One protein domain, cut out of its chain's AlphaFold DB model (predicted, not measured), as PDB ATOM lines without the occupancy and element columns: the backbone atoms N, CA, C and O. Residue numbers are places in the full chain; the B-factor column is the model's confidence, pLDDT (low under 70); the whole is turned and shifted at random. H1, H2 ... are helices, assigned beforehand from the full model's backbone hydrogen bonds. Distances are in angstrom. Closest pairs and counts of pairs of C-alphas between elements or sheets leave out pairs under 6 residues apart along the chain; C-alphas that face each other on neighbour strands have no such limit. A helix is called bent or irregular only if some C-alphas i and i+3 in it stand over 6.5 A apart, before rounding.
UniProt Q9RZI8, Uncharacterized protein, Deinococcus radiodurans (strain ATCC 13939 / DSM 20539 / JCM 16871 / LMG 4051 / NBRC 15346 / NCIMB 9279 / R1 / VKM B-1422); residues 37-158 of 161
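Overview. This is residues 37 to 158 of the 161 residues of an uncharacterized protein of Deinococcus radiodurans (strain ATCC 13939 / DSM 20539 / JCM 16871 / LMG 4051 / NBRC 15346 / NCIMB 9279 / R1 / VKM B-1422) (UniProt Q9RZI8). H3 runs through the middle, with H1 packed on one side of it and H6 crossing it on another. H4 and H5 pack on H6, H7 and H8 pack on H1, and H2 lies beyond H1. The printed part has 122 residues with eight named helices, H1 to H8 in order, and no named strand: all helix. It is compact, with a radius of gyration of the C-alphas of 15.2 A, and spans 41 by 35 by 23 A.

Arrangement. H1, residues 37 to 51, is close to but not clearly touching H2, residues 55 to 63, with C-alphas 48 and 61 closest at 6.7 A. H3, residues 75 to 92, touches H1 with residues 78 to 85 alone, at a shallow tilt of 33 degrees, only just short of steep, opposite ways; C-alphas 46 and 81 are closest, 5.8 A. H6, residues 122 to 137, touches H3 at a steep tilt of 50 degrees, the same way, with C-alphas 87 and 131 closest at 4.7 A. H4, residues 97 to 105, touches H6 at a shallow tilt of 16 degrees, opposite ways; C-alphas 104 and 124 are closest, 6.1 A. H5, residues 108 to 118, touches H6 about perpendicular, at 83 degrees, meeting residues 122 to 123 alone; C-alphas 114 and 122 are closest, 5.9 A. H7, residues 139 to 144, touches residues 38 to 42 of H1, with C-alphas 142 and 38 closest at 6.5 A. H8, residues 154 to 157, touches residues 45 to 49 of H1, with C-alphas 155 and 49 closest at 5.4 A. Every O i to N i+4 pair is within hydrogen-bond range in H3, H4, H5 and H6, against 9 of 11 in H1, 3 of 5 in H2 and 0 of 2 in H7, where 1 of 3 O i to N i+3 pairs is; H8 is too short for such a pair.

Along the chain. H1 begins at C-alpha 37 (-13.053, 14.895, 45.622) and is 20.3 A long, H3 25.5 A and H6 22.4 A; H8 ends at C-alpha 157 (-28.820, 12.799, 40.514). H1 is irregular, but only just, with C-alphas 42 and 45 6.7 A apart; H2 and H7 are irregular too, with C-alphas 56 and 59 7.3 A and 140 and 143 8.1 A apart.

Size, cuts and confidence. The C-alphas of His 55 and Pro 98 are farthest apart, 41.3 A. The printed part has no cut, the link from H2 to H3 is long, and no printed residue is under 70 in pLDDT.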
ATOM      1  N   PRO A  37     -11.773  14.466  46.196       92.50
ATOM      2  CA  PRO A  37     -13.053  14.895  45.622       92.50
ATOM      3  C   PRO A  37     -13.779  13.817  44.803       92.50
ATOM      4  O   PRO A  37     -14.984  13.658  44.948       92.50
ATOM      5  N   SER A  38     -13.055  13.013  44.015       91.75
ATOM      6  CA  SER A  38     -13.637  11.914  43.220       91.75
ATOM      7  C   SER A  38     -14.310  10.857  44.109       91.75
ATOM      8  O   SER A  38     -15.446  10.444  43.873       91.75
ATOM      9  N   ARG A  39     -13.648  10.466  45.205       94.62
ATOM     10  CA  ARG A  39     -14.189   9.505  46.180       94.62
ATOM     11  C   ARG A  39     -15.347  10.102  46.977       94.62
ATOM     12  O   ARG A  39     -16.321   9.402  47.238       94.62
ATOM     13  N   LEU A  40     -15.278  11.383  47.340       94.81
ATOM     14  CA  LEU A  40     -16.372  12.080  48.023       94.81
ATOM     15  C   LEU A  40     -17.612  12.208  47.132       94.81
ATOM     16  O   LEU A  40     -18.711  11.919  47.597       94.81
ATOM     17  N   ALA A  41     -17.447  12.528  45.849       94.62
ATOM     18  CA  ALA A  41     -18.543  12.562  44.883       94.62
ATOM     19  C   ALA A  41     -19.235  11.194  44.731       94.62
ATOM     20  O   ALA A  41     -20.437  11.129  44.489       94.62
ATOM     21  N   PHE A  42     -18.509  10.090  44.941       95.88
ATOM     22  CA  PHE A  42     -19.096   8.750  44.996       95.88
ATOM     23  C   PHE A  42     -19.803   8.463  46.334       95.88
ATOM     24  O   PHE A  42     -20.910   7.920  46.351       95.88
ATOM     25  N   ILE A  43     -19.163   8.784  47.463       96.50
ATOM     26  CA  ILE A  43     -19.617   8.394  48.808       96.50
ATOM     27  C   ILE A  43     -20.795   9.251  49.278       96.50
ATOM     28  O   ILE A  43     -21.804   8.714  49.738       96.50
ATOM     29  N   THR A  44     -20.676  10.573  49.177       96.44
ATOM     30  CA  THR A  44     -21.610  11.534  49.772       96.44
ATOM     31  C   THR A  44     -23.060  11.348  49.322       96.44
ATOM     32  O   THR A  44     -23.907  11.231  50.207       96.44
ATOM     33  N   PRO A  45     -23.402  11.243  48.020       96.81
ATOM     34  CA  PRO A  45     -24.801  11.078  47.616       96.81
ATOM     35  C   PRO A  45     -25.391   9.737  48.081       96.81
ATOM     36  O   PRO A  45     -26.562   9.671  48.452       96.81
ATOM     37  N   ARG A  46     -24.577   8.675  48.168       97.50
ATOM     38  CA  ARG A  46     -25.020   7.370  48.691       97.50
ATOM     39  C   ARG A  46     -25.310   7.430  50.185       97.50
ATOM     40  O   ARG A  46     -26.311   6.885  50.642       97.50
ATOM     41  N   VAL A  47     -24.446   8.097  50.951       96.50
ATOM     42  CA  VAL A  47     -24.648   8.310  52.390       96.50
ATOM     43  C   VAL A  47     -25.853   9.217  52.634       96.50
ATOM     44  O   VAL A  47     -26.671   8.907  53.497       96.50
ATOM     45  N   LEU A  48     -26.002  10.286  51.848       97.00
ATOM     46  CA  LEU A  48     -27.149  11.185  51.915       97.00
ATOM     47  C   LEU A  48     -28.459  10.409  51.745       97.00
ATOM     48  O   LEU A  48     -29.318  10.495  52.618       97.00
ATOM     49  N   GLU A  49     -28.592   9.613  50.683       97.25
ATOM     50  CA  GLU A  49     -29.810   8.838  50.425       97.25
ATOM     51  C   GLU A  49     -30.068   7.768  51.501       97.25
ATOM     52  O   GLU A  49     -31.205   7.535  51.915       97.25
ATOM     53  N   LEU A  50     -29.011   7.133  52.015       96.62
ATOM     54  CA  LEU A  50     -29.138   6.143  53.086       96.62
ATOM     55  C   LEU A  50     -29.565   6.747  54.429       96.62
ATOM     56  O   LEU A  50     -30.185   6.035  55.232       96.62
ATOM     57  N   THR A  51     -29.211   8.007  54.686       95.62
ATOM     58  CA  THR A  51     -29.422   8.673  55.973       95.62
ATOM     59  C   THR A  51     -30.658   9.564  55.968       95.62
ATOM     60  O   THR A  51     -31.446   9.478  56.902       95.62
ATOM     61  N   TYR A  52     -30.869  10.405  54.955       96.12
ATOM     62  CA  TYR A  52     -31.917  11.424  54.966       96.12
ATOM     63  C   TYR A  52     -33.297  10.860  54.592       96.12
ATOM     64  O   TYR A  52     -33.820  11.129  53.519       96.12
ATOM     65  N   THR A  53     -33.907  10.076  55.487       95.06
ATOM     66  CA  THR A  53     -35.215   9.426  55.255       95.06
ATOM     67  C   THR A  53     -36.389  10.075  55.999       95.06
ATOM     68  O   THR A  53     -37.513   9.590  55.919       95.06
ATOM     69  N   ALA A  54     -36.143  11.136  56.773       93.56
ATOM     70  CA  ALA A  54     -37.168  11.883  57.503       93.56
ATOM     71  C   ALA A  54     -36.755  13.352  57.687       93.56
ATOM     72  O   ALA A  54     -35.564  13.662  57.742       93.56
ATOM     73  N   HIS A  55     -37.728  14.259  57.839       93.94
ATOM     74  CA  HIS A  55     -37.477  15.704  57.968       93.94
ATOM     75  C   HIS A  55     -36.625  16.092  59.183       93.94
ATOM     76  O   HIS A  55     -35.883  17.075  59.115       93.94
ATOM     77  N   ASP A  56     -36.662  15.303  60.257       94.81
ATOM     78  CA  ASP A  56     -35.828  15.512  61.449       94.81
ATOM     79  C   ASP A  56     -34.324  15.451  61.124       94.81
ATOM     80  O   ASP A  56     -33.504  16.061  61.807       94.81
ATOM     81  N   LEU A  57     -33.953  14.777  60.030       92.75
ATOM     82  CA  LEU A  57     -32.581  14.681  59.527       92.75
ATOM     83  C   LEU A  57     -32.238  15.783  58.508       92.75
ATOM     84  O   LEU A  57     -31.170  15.752  57.900       92.75
ATOM     85  N   SER A  58     -33.100  16.791  58.340       92.62
ATOM     86  CA  SER A  58     -32.857  17.914  57.421       92.62
ATOM     87  C   SER A  58     -31.609  18.723  57.776       92.62
ATOM     88  O   SER A  58     -30.988  19.289  56.885       92.62
ATOM     89  N   GLY A  59     -31.207  18.766  59.053       93.75
ATOM     90  CA  GLY A  59     -29.937  19.379  59.459       93.75
ATOM     91  C   GLY A  59     -28.739  18.709  58.786       93.75
ATOM     92  O   GLY A  59     -27.956  19.382  58.131       93.75
ATOM     93  N   PHE A  60     -28.680  17.376  58.844       93.12
ATOM     94  CA  PHE A  60     -27.642  16.583  58.187       93.12
ATOM     95  C   PHE A  60     -27.625  16.790  56.665       93.12
ATOM     96  O   PHE A  60     -26.563  16.954  56.075       93.12
ATOM     97  N   ALA A  61     -28.800  16.815  56.032       93.94
ATOM     98  CA  ALA A  61     -28.908  17.067  54.597       93.94
ATOM     99  C   ALA A  61     -28.390  18.463  54.208       93.94
ATOM    100  O   ALA A  61     -27.615  18.587  53.260       93.94
ATOM    101  N   ARG A  62     -28.757  19.498  54.977       94.12
ATOM    102  CA  ARG A  62     -28.288  20.873  54.757       94.12
ATOM    103  C   ARG A  62     -26.780  21.010  54.933       94.12
ATOM    104  O   ARG A  62     -26.164  21.711  54.141       94.12
ATOM    105  N   ASP A  63     -26.192  20.322  55.910       93.50
ATOM    106  CA  ASP A  63     -24.738  20.327  56.128       93.50
ATOM    107  C   ASP A  63     -23.971  19.727  54.934       93.50
ATOM    108  O   ASP A  63     -22.820  20.085  54.695       93.50
ATOM    109  N   LEU A  64     -24.614  18.848  54.157       92.88
ATOM    110  CA  LEU A  64     -24.083  18.311  52.900       92.88
ATOM    111  C   LEU A  64     -24.398  19.183  51.673       92.88
ATOM    112  O   LEU A  64     -23.941  18.856  50.583       92.88
ATOM    113  N   GLY A  65     -25.175  20.260  51.822       94.38
ATOM    114  CA  GLY A  65     -25.623  21.114  50.716       94.38
ATOM    115  C   GLY A  65     -26.882  20.615  49.993       94.38
ATOM    116  O   GLY A  65     -27.220  21.128  48.927       94.38
ATOM    117  N   TYR A  66     -27.601  19.633  50.546       95.00
ATOM    118  CA  TYR A  66     -28.854  19.138  49.974       95.00
ATOM    119  C   TYR A  66     -30.069  19.858  50.572       95.00
ATOM    120  O   TYR A  66     -30.287  19.846  51.784       95.00
ATOM    121  N   ALA A  67     -30.882  20.461  49.702       92.56
ATOM    122  CA  ALA A  67     -32.089  21.211  50.068       92.56
ATOM    123  C   ALA A  67     -33.400  20.544  49.605       92.56
ATOM    124  O   ALA A  67     -34.458  21.166  49.678       92.56
ATOM    125  N   GLY A  68     -33.332  19.312  49.088       92.81
ATOM    126  CA  GLY A  68     -34.508  18.565  48.644       92.81
ATOM    127  C   GLY A  68     -35.266  17.889  49.789       92.81
ATOM    128  O   GLY A  68     -34.914  18.019  50.959       92.81
ATOM    129  N   GLU A  69     -36.298  17.131  49.426       95.44
ATOM    130  CA  GLU A  69     -37.116  16.357  50.365       95.44
ATOM    131  C   GLU A  69     -36.398  15.083  50.851       95.44
ATOM    132  O   GLU A  69     -35.507  14.579  50.151       95.44
ATOM    133  N   PRO A  70     -36.784  14.531  52.021       96.00
ATOM    134  CA  PRO A  70     -36.275  13.248  52.479       96.00
ATOM    135  C   PRO A  70     -36.532  12.127  51.467       96.00
ATOM    136  O   PRO A  70     -37.589  12.047  50.838       96.00
ATOM    137  N   PHE A  71     -35.577  11.211  51.353       95.19
ATOM    138  CA  PHE A  71     -35.690  10.045  50.489       95.19
ATOM    139  C   PHE A  71     -36.680   9.041  51.077       95.19
ATOM    140  O   PHE A  71     -36.650   8.718  52.266       95.19
ATOM    141  N   THR A  72     -37.558   8.514  50.223       94.50
ATOM    142  CA  THR A  72     -38.469   7.438  50.619       94.50
ATOM    143  C   THR A  72     -37.673   6.173  50.922       94.50
ATOM    144  O   THR A  72     -36.717   5.839  50.224       94.50
ATOM    145  N   TRP A  73     -38.067   5.458  51.975       94.56
ATOM    146  CA  TRP A  73     -37.447   4.184  52.315       94.56
ATOM    147  C   TRP A  73     -37.726   3.137  51.231       94.56
ATOM    148  O   TRP A  73     -38.877   2.769  51.007       94.56
ATOM    149  N   ASP A  74     -36.666   2.623  50.611       95.56
ATOM    150  CA  ASP A  74     -36.713   1.552  49.613       95.56
ATOM    151  C   ASP A  74     -35.619   0.519  49.924       95.56
ATOM    152  O   ASP A  74     -34.426   0.830  49.887       95.56
ATOM    153  N   ASP A  75     -36.013  -0.707  50.274       95.31
ATOM    154  CA  ASP A  75     -35.075  -1.752  50.699       95.31
ATOM    155  C   ASP A  75     -34.098  -2.167  49.590       95.31
ATOM    156  O   ASP A  75     -32.927  -2.437  49.872       95.31
ATOM    157  N   GLU A  76     -34.541  -2.181  48.334       96.12
ATOM    158  CA  GLU A  76     -33.725  -2.611  47.200       96.12
ATOM    159  C   GLU A  76     -32.700  -1.535  46.824       96.12
ATOM    160  O   GLU A  76     -31.521  -1.834  46.615       96.12
ATOM    161  N   ARG A  77     -33.104  -0.258  46.819       96.75
ATOM    162  CA  ARG A  77     -32.159   0.854  46.640       96.75
ATOM    163  C   ARG A  77     -31.120   0.864  47.753       96.75
ATOM    164  O   ARG A  77     -29.920   0.928  47.487       96.75
ATOM    165  N   ARG A  78     -31.559   0.724  49.006       96.69
ATOM    166  CA  ARG A  78     -30.670   0.701  50.179       96.69
ATOM    167  C   ARG A  78     -29.695  -0.470  50.148       96.69
ATOM    168  O   ARG A  78     -28.552  -0.300  50.572       96.69
ATOM    169  N   PHE A  79     -30.127  -1.630  49.657       97.12
ATOM    170  CA  PHE A  79     -29.267  -2.794  49.460       97.12
ATOM    171  C   PHE A  79     -28.092  -2.464  48.529       97.12
ATOM    172  O   PHE A  79     -26.938  -2.620  48.933       97.12
ATOM    173  N   TRP A  80     -28.366  -1.933  47.334       98.00
ATOM    174  CA  TRP A  80     -27.315  -1.599  46.367       98.00
ATOM    175  C   TRP A  80     -26.417  -0.458  46.835       98.00
ATOM    176  O   TRP A  80     -25.199  -0.582  46.749       98.00
ATOM    177  N   LEU A  81     -26.976   0.607  47.418       97.94
ATOM    178  CA  LEU A  81     -26.182   1.715  47.968       97.94
ATOM    179  C   LEU A  81     -25.162   1.233  49.007       97.94
ATOM    180  O   LEU A  81     -24.015   1.681  49.010       97.94
ATOM    181  N   ARG A  82     -25.569   0.309  49.887       97.62
ATOM    182  CA  ARG A  82     -24.676  -0.286  50.890       97.62
ATOM    183  C   ARG A  82     -23.637  -1.192  50.246       97.62
ATOM    184  O   ARG A  82     -22.464  -1.026  50.549       97.62
ATOM    185  N   ALA A  83     -24.045  -2.073  49.331       97.88
ATOM    186  CA  ALA A  83     -23.122  -2.965  48.634       97.88
ATOM    187  C   ALA A  83     -22.025  -2.188  47.881       97.88
ATOM    188  O   ALA A  83     -20.854  -2.559  47.939       97.88
ATOM    189  N   GLU A  84     -22.385  -1.076  47.235       98.12
ATOM    190  CA  GLU A  84     -21.442  -0.198  46.537       98.12
ATOM    191  C   GLU A  84     -20.469   0.505  47.488       98.12
ATOM    192  O   GLU A  84     -19.271   0.581  47.207       98.12
ATOM    193  N   LEU A  85     -20.961   0.991  48.631       97.94
ATOM    194  CA  LEU A  85     -20.107   1.577  49.662       97.94
ATOM    195  C   LEU A  85     -19.170   0.531  50.275       97.94
ATOM    196  O   LEU A  85     -17.979   0.799  50.408       97.94
ATOM    197  N   ASP A  86     -19.674  -0.652  50.626       98.00
ATOM    198  CA  ASP A  86     -18.877  -1.740  51.199       98.00
ATOM    199  C   ASP A  86     -17.755  -2.176  50.250       98.00
ATOM    200  O   ASP A  86     -16.602  -2.267  50.674       98.00
ATOM    201  N   ALA A  87     -18.063  -2.365  48.964       97.94
ATOM    202  CA  ALA A  87     -17.075  -2.680  47.935       97.94
ATOM    203  C   ALA A  87     -15.988  -1.598  47.825       97.94
ATOM    204  O   ALA A  87     -14.796  -1.916  47.840       97.94
ATOM    205  N   LEU A  88     -16.383  -0.317  47.786       97.19
ATOM    206  CA  LEU A  88     -15.432   0.793  47.780       97.19
ATOM    207  C   LEU A  88     -14.553   0.777  49.036       97.19
ATOM    208  O   LEU A  88     -13.339   0.937  48.931       97.19
ATOM    209  N   TYR A  89     -15.126   0.565  50.222       96.25
ATOM    210  CA  TYR A  89     -14.337   0.514  51.449       96.25
ATOM    211  C   TYR A  89     -13.350  -0.653  51.436       96.25
ATOM    212  O   TYR A  89     -12.190  -0.423  51.754       96.25
ATOM    213  N   PHE A  90     -13.727  -1.860  51.006       96.69
ATOM    214  CA  PHE A  90     -12.759  -2.958  50.865       96.69
ATOM    215  C   PHE A  90     -11.541  -2.559  50.017       96.69
ATOM    216  O   PHE A  90     -10.408  -2.818  50.428       96.69
ATOM    217  N   LEU A  91     -11.756  -1.842  48.908       96.38
ATOM    218  CA  LEU A  91     -10.671  -1.306  48.078       96.38
ATOM    219  C   LEU A  91      -9.848  -0.228  48.792       96.38
ATOM    220  O   LEU A  91      -8.620  -0.273  48.759       96.38
ATOM    221  N   LEU A  92     -10.491   0.726  49.470       94.88
ATOM    222  CA  LEU A  92      -9.791   1.788  50.204       94.88
ATOM    223  C   LEU A  92      -8.955   1.249  51.373       94.88
ATOM    224  O   LEU A  92      -7.930   1.834  51.717       94.88
ATOM    225  N   TYR A  93      -9.387   0.139  51.969       91.81
ATOM    226  CA  TYR A  93      -8.651  -0.589  53.001       91.81
ATOM    227  C   TYR A  93      -7.553  -1.505  52.440       91.81
ATOM    228  O   TYR A  93      -6.797  -2.075  53.224       91.81
ATOM    229  N   GLY A  94      -7.441  -1.634  51.113       93.69
ATOM    230  CA  GLY A  94      -6.432  -2.467  50.458       93.69
ATOM    231  C   GLY A  94      -6.664  -3.967  50.638       93.69
ATOM    232  O   GLY A  94      -5.703  -4.727  50.644       93.69
ATOM    233  N   ILE A  95      -7.916  -4.391  50.831       95.38
ATOM    234  CA  ILE A  95      -8.265  -5.803  50.996       95.38
ATOM    235  C   ILE A  95      -8.348  -6.459  49.622       95.38
ATOM    236  O   ILE A  95      -9.089  -5.989  48.755       95.38
ATOM    237  N   GLU A  96      -7.609  -7.549  49.431       96.44
ATOM    238  CA  GLU A  96      -7.605  -8.295  48.177       96.44
ATOM    239  C   GLU A  96      -8.892  -9.102  47.994       96.44
ATOM    240  O   GLU A  96      -9.543  -9.534  48.945       96.44
ATOM    241  N   ARG A  97      -9.258  -9.355  46.738       97.00
ATOM    242  CA  ARG A  97     -10.504 -10.033  46.373       97.00
ATOM    243  C   ARG A  97     -10.756 -11.381  47.091       97.00
ATOM    244  O   ARG A  97     -11.908 -11.612  47.477       97.00
ATOM    245  N   PRO A  98      -9.765 -12.276  47.287       97.06
ATOM    246  CA  PRO A  98      -9.965 -13.501  48.067       97.06
ATOM    247  C   PRO A  98     -10.241 -13.223  49.552       97.06
ATOM    248  O   PRO A  98     -11.078 -13.893  50.157       97.06
ATOM    249  N   ASP A  99      -9.602 -12.199  50.119       95.88
ATOM    250  CA  ASP A  99      -9.809 -11.799  51.511       95.88
ATOM    251  C   ASP A  99     -11.185 -11.165  51.718       95.88
ATOM    252  O   ASP A  99     -11.802 -11.383  52.757       95.88
ATOM    253  N   VAL A 100     -11.717 -10.435  50.730       96.56
ATOM    254  CA  VAL A 100     -13.105  -9.942  50.782       96.56
ATOM    255  C   VAL A 100     -14.089 -11.113  50.863       96.56
ATOM    256  O   VAL A 100     -14.987 -11.097  51.704       96.56
ATOM    257  N   ASP A 101     -13.912 -12.146  50.029       94.94
ATOM    258  CA  ASP A 101     -14.763 -13.344  50.068       94.94
ATOM    259  C   ASP A 101     -14.684 -14.035  51.436       94.94
ATOM    260  O   ASP A 101     -15.718 -14.301  52.056       94.94
ATOM    261  N   TYR A 102     -13.468 -14.222  51.957       94.12
ATOM    262  CA  TYR A 102     -13.249 -14.789  53.285       94.12
ATOM    263  C   TYR A 102     -13.895 -13.953  54.400       94.12
ATOM    264  O   TYR A 102     -14.605 -14.497  55.246       94.12
ATOM    265  N   ILE A 103     -13.694 -12.631  54.403       94.31
ATOM    266  CA  ILE A 103     -14.279 -11.729  55.403       94.31
ATOM    267  C   ILE A 103     -15.798 -11.862  55.398       94.31
ATOM    268  O   ILE A 103     -16.394 -11.996  56.468       94.31
ATOM    269  N   MET A 104     -16.430 -11.883  54.222       95.81
ATOM    270  CA  MET A 104     -17.881 -12.034  54.115       95.81
ATOM    271  C   MET A 104     -18.374 -13.377  54.678       95.81
ATOM    272  O   MET A 104     -19.420 -13.422  55.323       95.81
ATOM    273  N   GLU A 105     -17.605 -14.459  54.546       94.75
ATOM    274  CA  GLU A 105     -17.936 -15.755  55.162       94.75
ATOM    275  C   GLU A 105     -17.940 -15.725  56.704       94.75
ATOM    276  O   GLU A 105     -18.588 -16.559  57.342       94.75
ATOM    277  N   THR A 106     -17.323 -14.720  57.335       93.06
ATOM    278  CA  THR A 106     -17.327 -14.566  58.804       93.06
ATOM    279  C   THR A 106     -18.622 -13.971  59.381       93.06
ATOM    280  O   THR A 106     -18.748 -13.810  60.601       93.06
ATOM    281  N   PHE A 107     -19.629 -13.691  58.541       93.12
ATOM    282  CA  PHE A 107     -20.926 -13.121  58.932       93.12
ATOM    283  C   PHE A 107     -22.091 -14.128  58.781       93.12
ATOM    284  O   PHE A 107     -23.015 -13.914  57.988       93.12
ATOM    285  N   PRO A 108     -22.151 -15.204  59.597       92.62
ATOM    286  CA  PRO A 108     -23.101 -16.308  59.411       92.62
ATOM    287  C   PRO A 108     -24.572 -15.898  59.563       92.62
ATOM    288  O   PRO A 108     -25.453 -16.501  58.953       92.62
ATOM    289  N   ILE A 109     -24.862 -14.864  60.361       94.31
ATOM    290  CA  ILE A 109     -26.232 -14.359  60.535       94.31
ATOM    291  C   ILE A 109     -26.732 -13.698  59.248       94.31
ATOM    292  O   ILE A 109     -27.882 -13.925  58.873       94.31
ATOM    293  N   VAL A 110     -25.884 -12.906  58.583       93.94
ATOM    294  CA  VAL A 110     -26.228 -12.259  57.308       93.94
ATOM    295  C   VAL A 110     -26.416 -13.337  56.249       93.94
ATOM    296  O   VAL A 110     -27.487 -13.414  55.658       93.94
ATOM    297  N   LYS A 111     -25.454 -14.262  56.125       95.88
ATOM    298  CA  LYS A 111     -25.543 -15.409  55.211       95.88
ATOM    299  C   LYS A 111     -26.839 -16.198  55.377       95.88
ATOM    300  O   LYS A 111     -27.533 -16.458  54.402       95.88
ATOM    301  N   ARG A 112     -27.201 -16.560  56.613       96.06
ATOM    302  CA  ARG A 112     -28.429 -17.321  56.887       96.06
ATOM    303  C   ARG A 112     -29.691 -16.549  56.500       96.06
ATOM    304  O   ARG A 112     -30.624 -17.160  55.992       96.06
ATOM    305  N   LYS A 113     -29.738 -15.238  56.764       96.31
ATOM    306  CA  LYS A 113     -30.880 -14.388  56.392       96.31
ATOM    307  C   LYS A 113     -31.017 -14.275  54.874       96.31
ATOM    308  O   LYS A 113     -32.115 -14.480  54.370       96.31
ATOM    309  N   ASP A 114     -29.914 -14.037  54.172       96.69
ATOM    310  CA  ASP A 114     -29.907 -13.939  52.713       96.69
ATOM    311  C   ASP A 114     -30.321 -15.255  52.060       96.69
ATOM    312  O   ASP A 114     -31.215 -15.262  51.221       96.69
ATOM    313  N   VAL A 115     -29.756 -16.384  52.498       97.19
ATOM    314  CA  VAL A 115     -30.114 -17.702  51.951       97.19
ATOM    315  C   VAL A 115     -31.586 -18.023  52.209       97.19
ATOM    316  O   VAL A 115     -32.254 -18.554  51.329       97.19
ATOM    317  N   ALA A 116     -32.121 -17.671  53.381       97.25
ATOM    318  CA  ALA A 116     -33.537 -17.876  53.680       97.25
ATOM    319  C   ALA A 116     -34.467 -16.999  52.821       97.25
ATOM    320  O   ALA A 116     -35.549 -17.449  52.458       97.25
ATOM    321  N   ALA A 117     -34.065 -15.764  52.506       95.81
ATOM    322  CA  ALA A 117     -34.883 -14.813  51.750       95.81
ATOM    323  C   ALA A 117     -34.730 -14.937  50.223       95.81
ATOM    324  O   ALA A 117     -35.677 -14.674  49.486       95.81
ATOM    325  N   HIS A 118     -33.544 -15.318  49.745       95.25
ATOM    326  CA  HIS A 118     -33.146 -15.221  48.337       95.25
ATOM    327  C   HIS A 118     -32.556 -16.519  47.764       95.25
ATOM    328  O   HIS A 118     -32.317 -16.596  46.564       95.25
ATOM    329  N   GLY A 119     -32.298 -17.537  48.591       96.31
ATOM    330  CA  GLY A 119     -31.697 -18.805  48.162       96.31
ATOM    331  C   GLY A 119     -30.180 -18.762  47.930       96.31
ATOM    332  O   GLY A 119     -29.571 -19.812  47.741       96.31
ATOM    333  N   SER A 120     -29.555 -17.583  47.993       96.50
ATOM    334  CA  SER A 120     -28.111 -17.379  47.826       96.50
ATOM    335  C   SER A 120     -27.554 -16.414  48.876       96.50
ATOM    336  O   SER A 120     -28.313 -15.779  49.613       96.50
ATOM    337  N   TYR A 121     -26.224 -16.279  48.964       97.25
ATOM    338  CA  TYR A 121     -25.614 -15.253  49.815       97.25
ATOM    339  C   TYR A 121     -25.558 -13.909  49.069       97.25
ATOM    340  O   TYR A 121     -24.484 -13.370  48.789       97.25
ATOM    341  N   ARG A 122     -26.744 -13.377  48.763       97.12
ATOM    342  CA  ARG A 122     -26.971 -12.214  47.898       97.12
ATOM    343  C   ARG A 122     -26.101 -10.999  48.242       97.12
ATOM    344  O   ARG A 122     -25.552 -10.372  47.342       97.12
ATOM    345  N   THR A 123     -25.943 -10.665  49.524       97.25
ATOM    346  CA  THR A 123     -25.114  -9.532  49.974       97.25
ATOM    347  C   THR A 123     -23.652  -9.724  49.589       97.25
ATOM    348  O   THR A 123     -23.031  -8.803  49.063       97.25
ATOM    349  N   LYS A 124     -23.100 -10.925  49.811       97.75
ATOM    350  CA  LYS A 124     -21.724 -11.245  49.419       97.75
ATOM    351  C   LYS A 124     -21.567 -11.165  47.905       97.75
ATOM    352  O   LYS A 124     -20.649 -10.517  47.425       97.75
ATOM    353  N   GLU A 125     -22.479 -11.785  47.164       98.19
ATOM    354  CA  GLU A 125     -22.460 -11.790  45.697       98.19
ATOM    355  C   GLU A 125     -22.503 -10.366  45.121       98.19
ATOM    356  O   GLU A 125     -21.714 -10.041  44.235       98.19
ATOM    357  N   ALA A 126     -23.355  -9.491  45.664       98.19
ATOM    358  CA  ALA A 126     -23.437  -8.093  45.250       98.19
ATOM    359  C   ALA A 126     -22.155  -7.309  45.561       98.19
ATOM    360  O   ALA A 126     -21.635  -6.639  44.671       98.19
ATOM    361  N   ILE A 127     -21.621  -7.418  46.784       98.38
ATOM    362  CA  ILE A 127     -20.384  -6.724  47.183       98.38
ATOM    363  C   ILE A 127     -19.209  -7.176  46.319       98.38
ATOM    364  O   ILE A 127     -18.480  -6.335  45.805       98.38
ATOM    365  N   LEU A 128     -19.035  -8.487  46.125       98.44
ATOM    366  CA  LEU A 128     -17.957  -9.024  45.296       98.44
ATOM    367  C   LEU A 128     -18.096  -8.577  43.839       98.44
ATOM    368  O   LEU A 128     -17.111  -8.187  43.223       98.44
ATOM    369  N   SER A 129     -19.320  -8.570  43.310       98.25
ATOM    370  CA  SER A 129     -19.579  -8.122  41.945       98.25
ATOM    371  C   SER A 129     -19.253  -6.637  41.748       98.25
ATOM    372  O   SER A 129     -18.598  -6.297  40.767       98.25
ATOM    373  N   VAL A 130     -19.645  -5.762  42.682       98.38
ATOM    374  CA  VAL A 130     -19.290  -4.335  42.611       98.38
ATOM    375  C   VAL A 130     -17.796  -4.121  42.853       98.38
ATOM    376  O   VAL A 130     -17.181  -3.290  42.193       98.38
ATOM    377  N   TYR A 131     -17.183  -4.882  43.762       98.44
ATOM    378  CA  TYR A 131     -15.739  -4.833  43.988       98.44
ATOM    379  C   TYR A 131     -14.978  -5.127  42.691       98.44
ATOM    380  O   TYR A 131     -14.059  -4.386  42.341       98.44
ATOM    381  N   ASP A 132     -15.379  -6.172  41.963       98.38
ATOM    382  CA  ASP A 132     -14.745  -6.570  40.705       98.38
ATOM    383  C   ASP A 132     -14.887  -5.460  39.639       98.38
ATOM    384  O   ASP A 132     -13.917  -5.131  38.951       98.38
ATOM    385  N   GLU A 133     -16.046  -4.796  39.561       98.00
ATOM    386  CA  GLU A 133     -16.273  -3.648  38.668       98.00
ATOM    387  C   GLU A 133     -15.430  -2.423  39.033       98.00
ATOM    388  O   GLU A 133     -14.773  -1.842  38.167       98.00
ATOM    389  N   LEU A 134     -15.409  -2.035  40.310       97.69
ATOM    390  CA  LEU A 134     -14.620  -0.896  40.785       97.69
ATOM    391  C   LEU A 134     -13.115  -1.142  40.620       97.69
ATOM    392  O   LEU A 134     -12.371  -0.215  40.297       97.69
ATOM    393  N   THR A 135     -12.674  -2.391  40.793       97.62
ATOM    394  CA  THR A 135     -11.288  -2.806  40.547       97.62
ATOM    395  C   THR A 135     -10.929  -2.657  39.073       97.62
ATOM    396  O   THR A 135      -9.896  -2.071  38.753       97.62
ATOM    397  N   ALA A 136     -11.786  -3.147  38.171       97.50
ATOM    398  CA  ALA A 136     -11.569  -3.049  36.728       97.50
ATOM    399  C   ALA A 136     -11.610  -1.597  36.221       97.50
ATOM    400  O   ALA A 136     -10.855  -1.231  35.319       97.50
ATOM    401  N   LEU A 137     -12.476  -0.766  36.803       96.81
ATOM    402  CA  LEU A 137     -12.604   0.650  36.463       96.81
ATOM    403  C   LEU A 137     -11.404   1.478  36.949       96.81
ATOM    404  O   LEU A 137     -10.910   2.347  36.223       96.81
ATOM    405  N   GLY A 138     -10.940   1.191  38.166       95.62
ATOM    406  CA  GLY A 138      -9.927   1.956  38.883       95.62
ATOM    407  C   GLY A 138     -10.516   3.144  39.654       95.62
ATOM    408  O   GLY A 138     -11.385   3.869  39.170       95.62
ATOM    409  N   LEU A 139      -9.995   3.390  40.861       93.50
ATOM    410  CA  LEU A 139     -10.531   4.404  41.786       93.50
ATOM    411  C   LEU A 139     -10.400   5.860  41.298       93.50
ATOM    412  O   LEU A 139     -11.052   6.748  41.843       93.50
ATOM    413  N   GLU A 140      -9.579   6.128  40.285       91.94
ATOM    414  CA  GLU A 140      -9.474   7.466  39.681       91.94
ATOM    415  C   GLU A 140     -10.670   7.782  38.768       91.94
ATOM    416  O   GLU A 140     -11.027   8.944  38.568       91.94
ATOM    417  N   ARG A 141     -11.349   6.744  38.262       94.31
ATOM    418  CA  ARG A 141     -12.470   6.844  37.318       94.31
ATOM    419  C   ARG A 141     -13.828   6.575  37.966       94.31
ATOM    420  O   ARG A 141     -14.789   6.274  37.272       94.31
ATOM    421  N   LEU A 142     -13.949   6.727  39.290       94.50
ATOM    422  CA  LEU A 142     -15.208   6.489  40.019       94.50
ATOM    423  C   LEU A 142     -16.403   7.292  39.486       94.50
ATOM    424  O   LEU A 142     -17.535   6.838  39.604       94.50
ATOM    425  N   HIS A 143     -16.161   8.456  38.880       91.62
ATOM    426  CA  HIS A 143     -17.195   9.274  38.245       91.62
ATOM    427  C   HIS A 143     -17.862   8.599  37.029       91.62
ATOM    428  O   HIS A 143     -18.960   8.989  36.649       91.62
ATOM    429  N   GLU A 144     -17.227   7.585  36.434       94.50
ATOM    430  CA  GLU A 144     -17.776   6.793  35.325       94.50
ATOM    431  C   GLU A 144     -18.557   5.559  35.807       94.50
ATOM    432  O   GLU A 144     -19.191   4.878  35.000       94.50
ATOM    433  N   TYR A 145     -18.515   5.236  37.107       95.88
ATOM    434  CA  TYR A 145     -19.215   4.070  37.639       95.88
ATOM    435  C   TYR A 145     -20.736   4.261  37.550       95.88
ATOM    436  O   TYR A 145     -21.309   5.167  38.163       95.88
ATOM    437  N   ALA A 146     -21.403   3.357  36.834       93.94
ATOM    438  CA  ALA A 146     -22.854   3.319  36.742       93.94
ATOM    439  C   ALA A 146     -23.442   2.568  37.945       93.94
ATOM    440  O   ALA A 146     -23.260   1.361  38.089       93.94
ATOM    441  N   SER A 147     -24.161   3.288  38.809       95.12
ATOM    442  CA  SER A 147     -24.789   2.685  39.988       95.12
ATOM    443  C   SER A 147     -25.871   1.672  39.613       95.12
ATOM    444  O   SER A 147     -26.636   1.878  38.671       95.12
ATOM    445  N   ARG A 148     -25.962   0.595  40.397       95.00
ATOM    446  CA  ARG A 148     -26.939  -0.495  40.240       95.00
ATOM    447  C   ARG A 148     -28.267  -0.230  40.944       95.00
ATOM    448  O   ARG A 148     -29.155  -1.079  40.947       95.00
ATOM    449  N   VAL A 149     -28.398   0.933  41.572       95.00
ATOM    450  CA  VAL A 149     -29.595   1.320  42.310       95.00
ATOM    451  C   VAL A 149     -30.793   1.421  41.346       95.00
ATOM    452  O   VAL A 149     -30.717   2.134  40.342       95.00
ATOM    453  N   PRO A 150     -31.914   0.724  41.609       92.75
ATOM    454  CA  PRO A 150     -33.065   0.723  40.709       92.75
ATOM    455  C   PRO A 150     -33.855   2.030  40.781       92.75
ATOM    456  O   PRO A 150     -33.912   2.678  41.822       92.75
ATOM    457  N   GLY A 151     -34.546   2.390  39.697       85.25
ATOM    458  CA  GLY A 151     -35.509   3.500  39.709       85.25
ATOM    459  C   GLY A 151     -34.902   4.901  39.569       85.25
ATOM    460  O   GLY A 151     -35.584   5.879  39.851       85.25
ATOM    461  N   GLY A 152     -33.648   5.013  39.121       86.31
ATOM    462  CA  GLY A 152     -33.009   6.289  38.782       86.31
ATOM    463  C   GLY A 152     -31.688   6.518  39.508       86.31
ATOM    464  O   GLY A 152     -31.218   5.660  40.254       86.31
ATOM    465  N   ALA A 153     -31.098   7.693  39.288       93.19
ATOM    466  CA  ALA A 153     -29.795   8.052  39.836       93.19
ATOM    467  C   ALA A 153     -29.768   8.046  41.379       93.19
ATOM    468  O   ALA A 153     -30.786   8.244  42.053       93.19
ATOM    469  N   VAL A 154     -28.574   7.836  41.934       95.50
ATOM    470  CA  VAL A 154     -28.304   7.997  43.371       95.50
ATOM    471  C   VAL A 154     -28.628   9.432  43.782       95.50
ATOM    472  O   VAL A 154     -28.303  10.367  43.053       95.50
ATOM    473  N   ALA A 155     -29.290   9.599  44.924       94.38
ATOM    474  CA  ALA A 155     -29.749  10.878  45.455       94.38
ATOM    475  C   ALA A 155     -30.543  11.722  44.435       94.38
ATOM    476  O   ALA A 155     -30.458  12.946  44.428       94.38
ATOM    477  N   GLY A 156     -31.275  11.080  43.515       91.12
ATOM    478  CA  GLY A 156     -32.002  11.783  42.453       91.12
ATOM    479  C   GLY A 156     -31.098  12.515  41.450       91.12
ATOM    480  O   GLY A 156     -31.561  13.424  40.769       91.12
ATOM    481  N   GLY A 157     -29.819  12.139  41.360       91.69
ATOM    482  CA  GLY A 157     -28.820  12.799  40.514       91.69
ATOM    483  C   GLY A 157     -28.119  13.978  41.187       91.69
ATOM    484  O   GLY A 157     -27.308  14.641  40.548       91.69
ATOM    485  N   TRP A 158     -28.407  14.237  42.464       94.62
ATOM    486  CA  TRP A 158     -27.675  15.227  43.239       94.62
ATOM    487  C   TRP A 158     -26.228  14.776  43.481       94.62
ATOM    488  O   TRP A 158     -25.966  13.613  43.795       94.62
TER     489      TRP A 158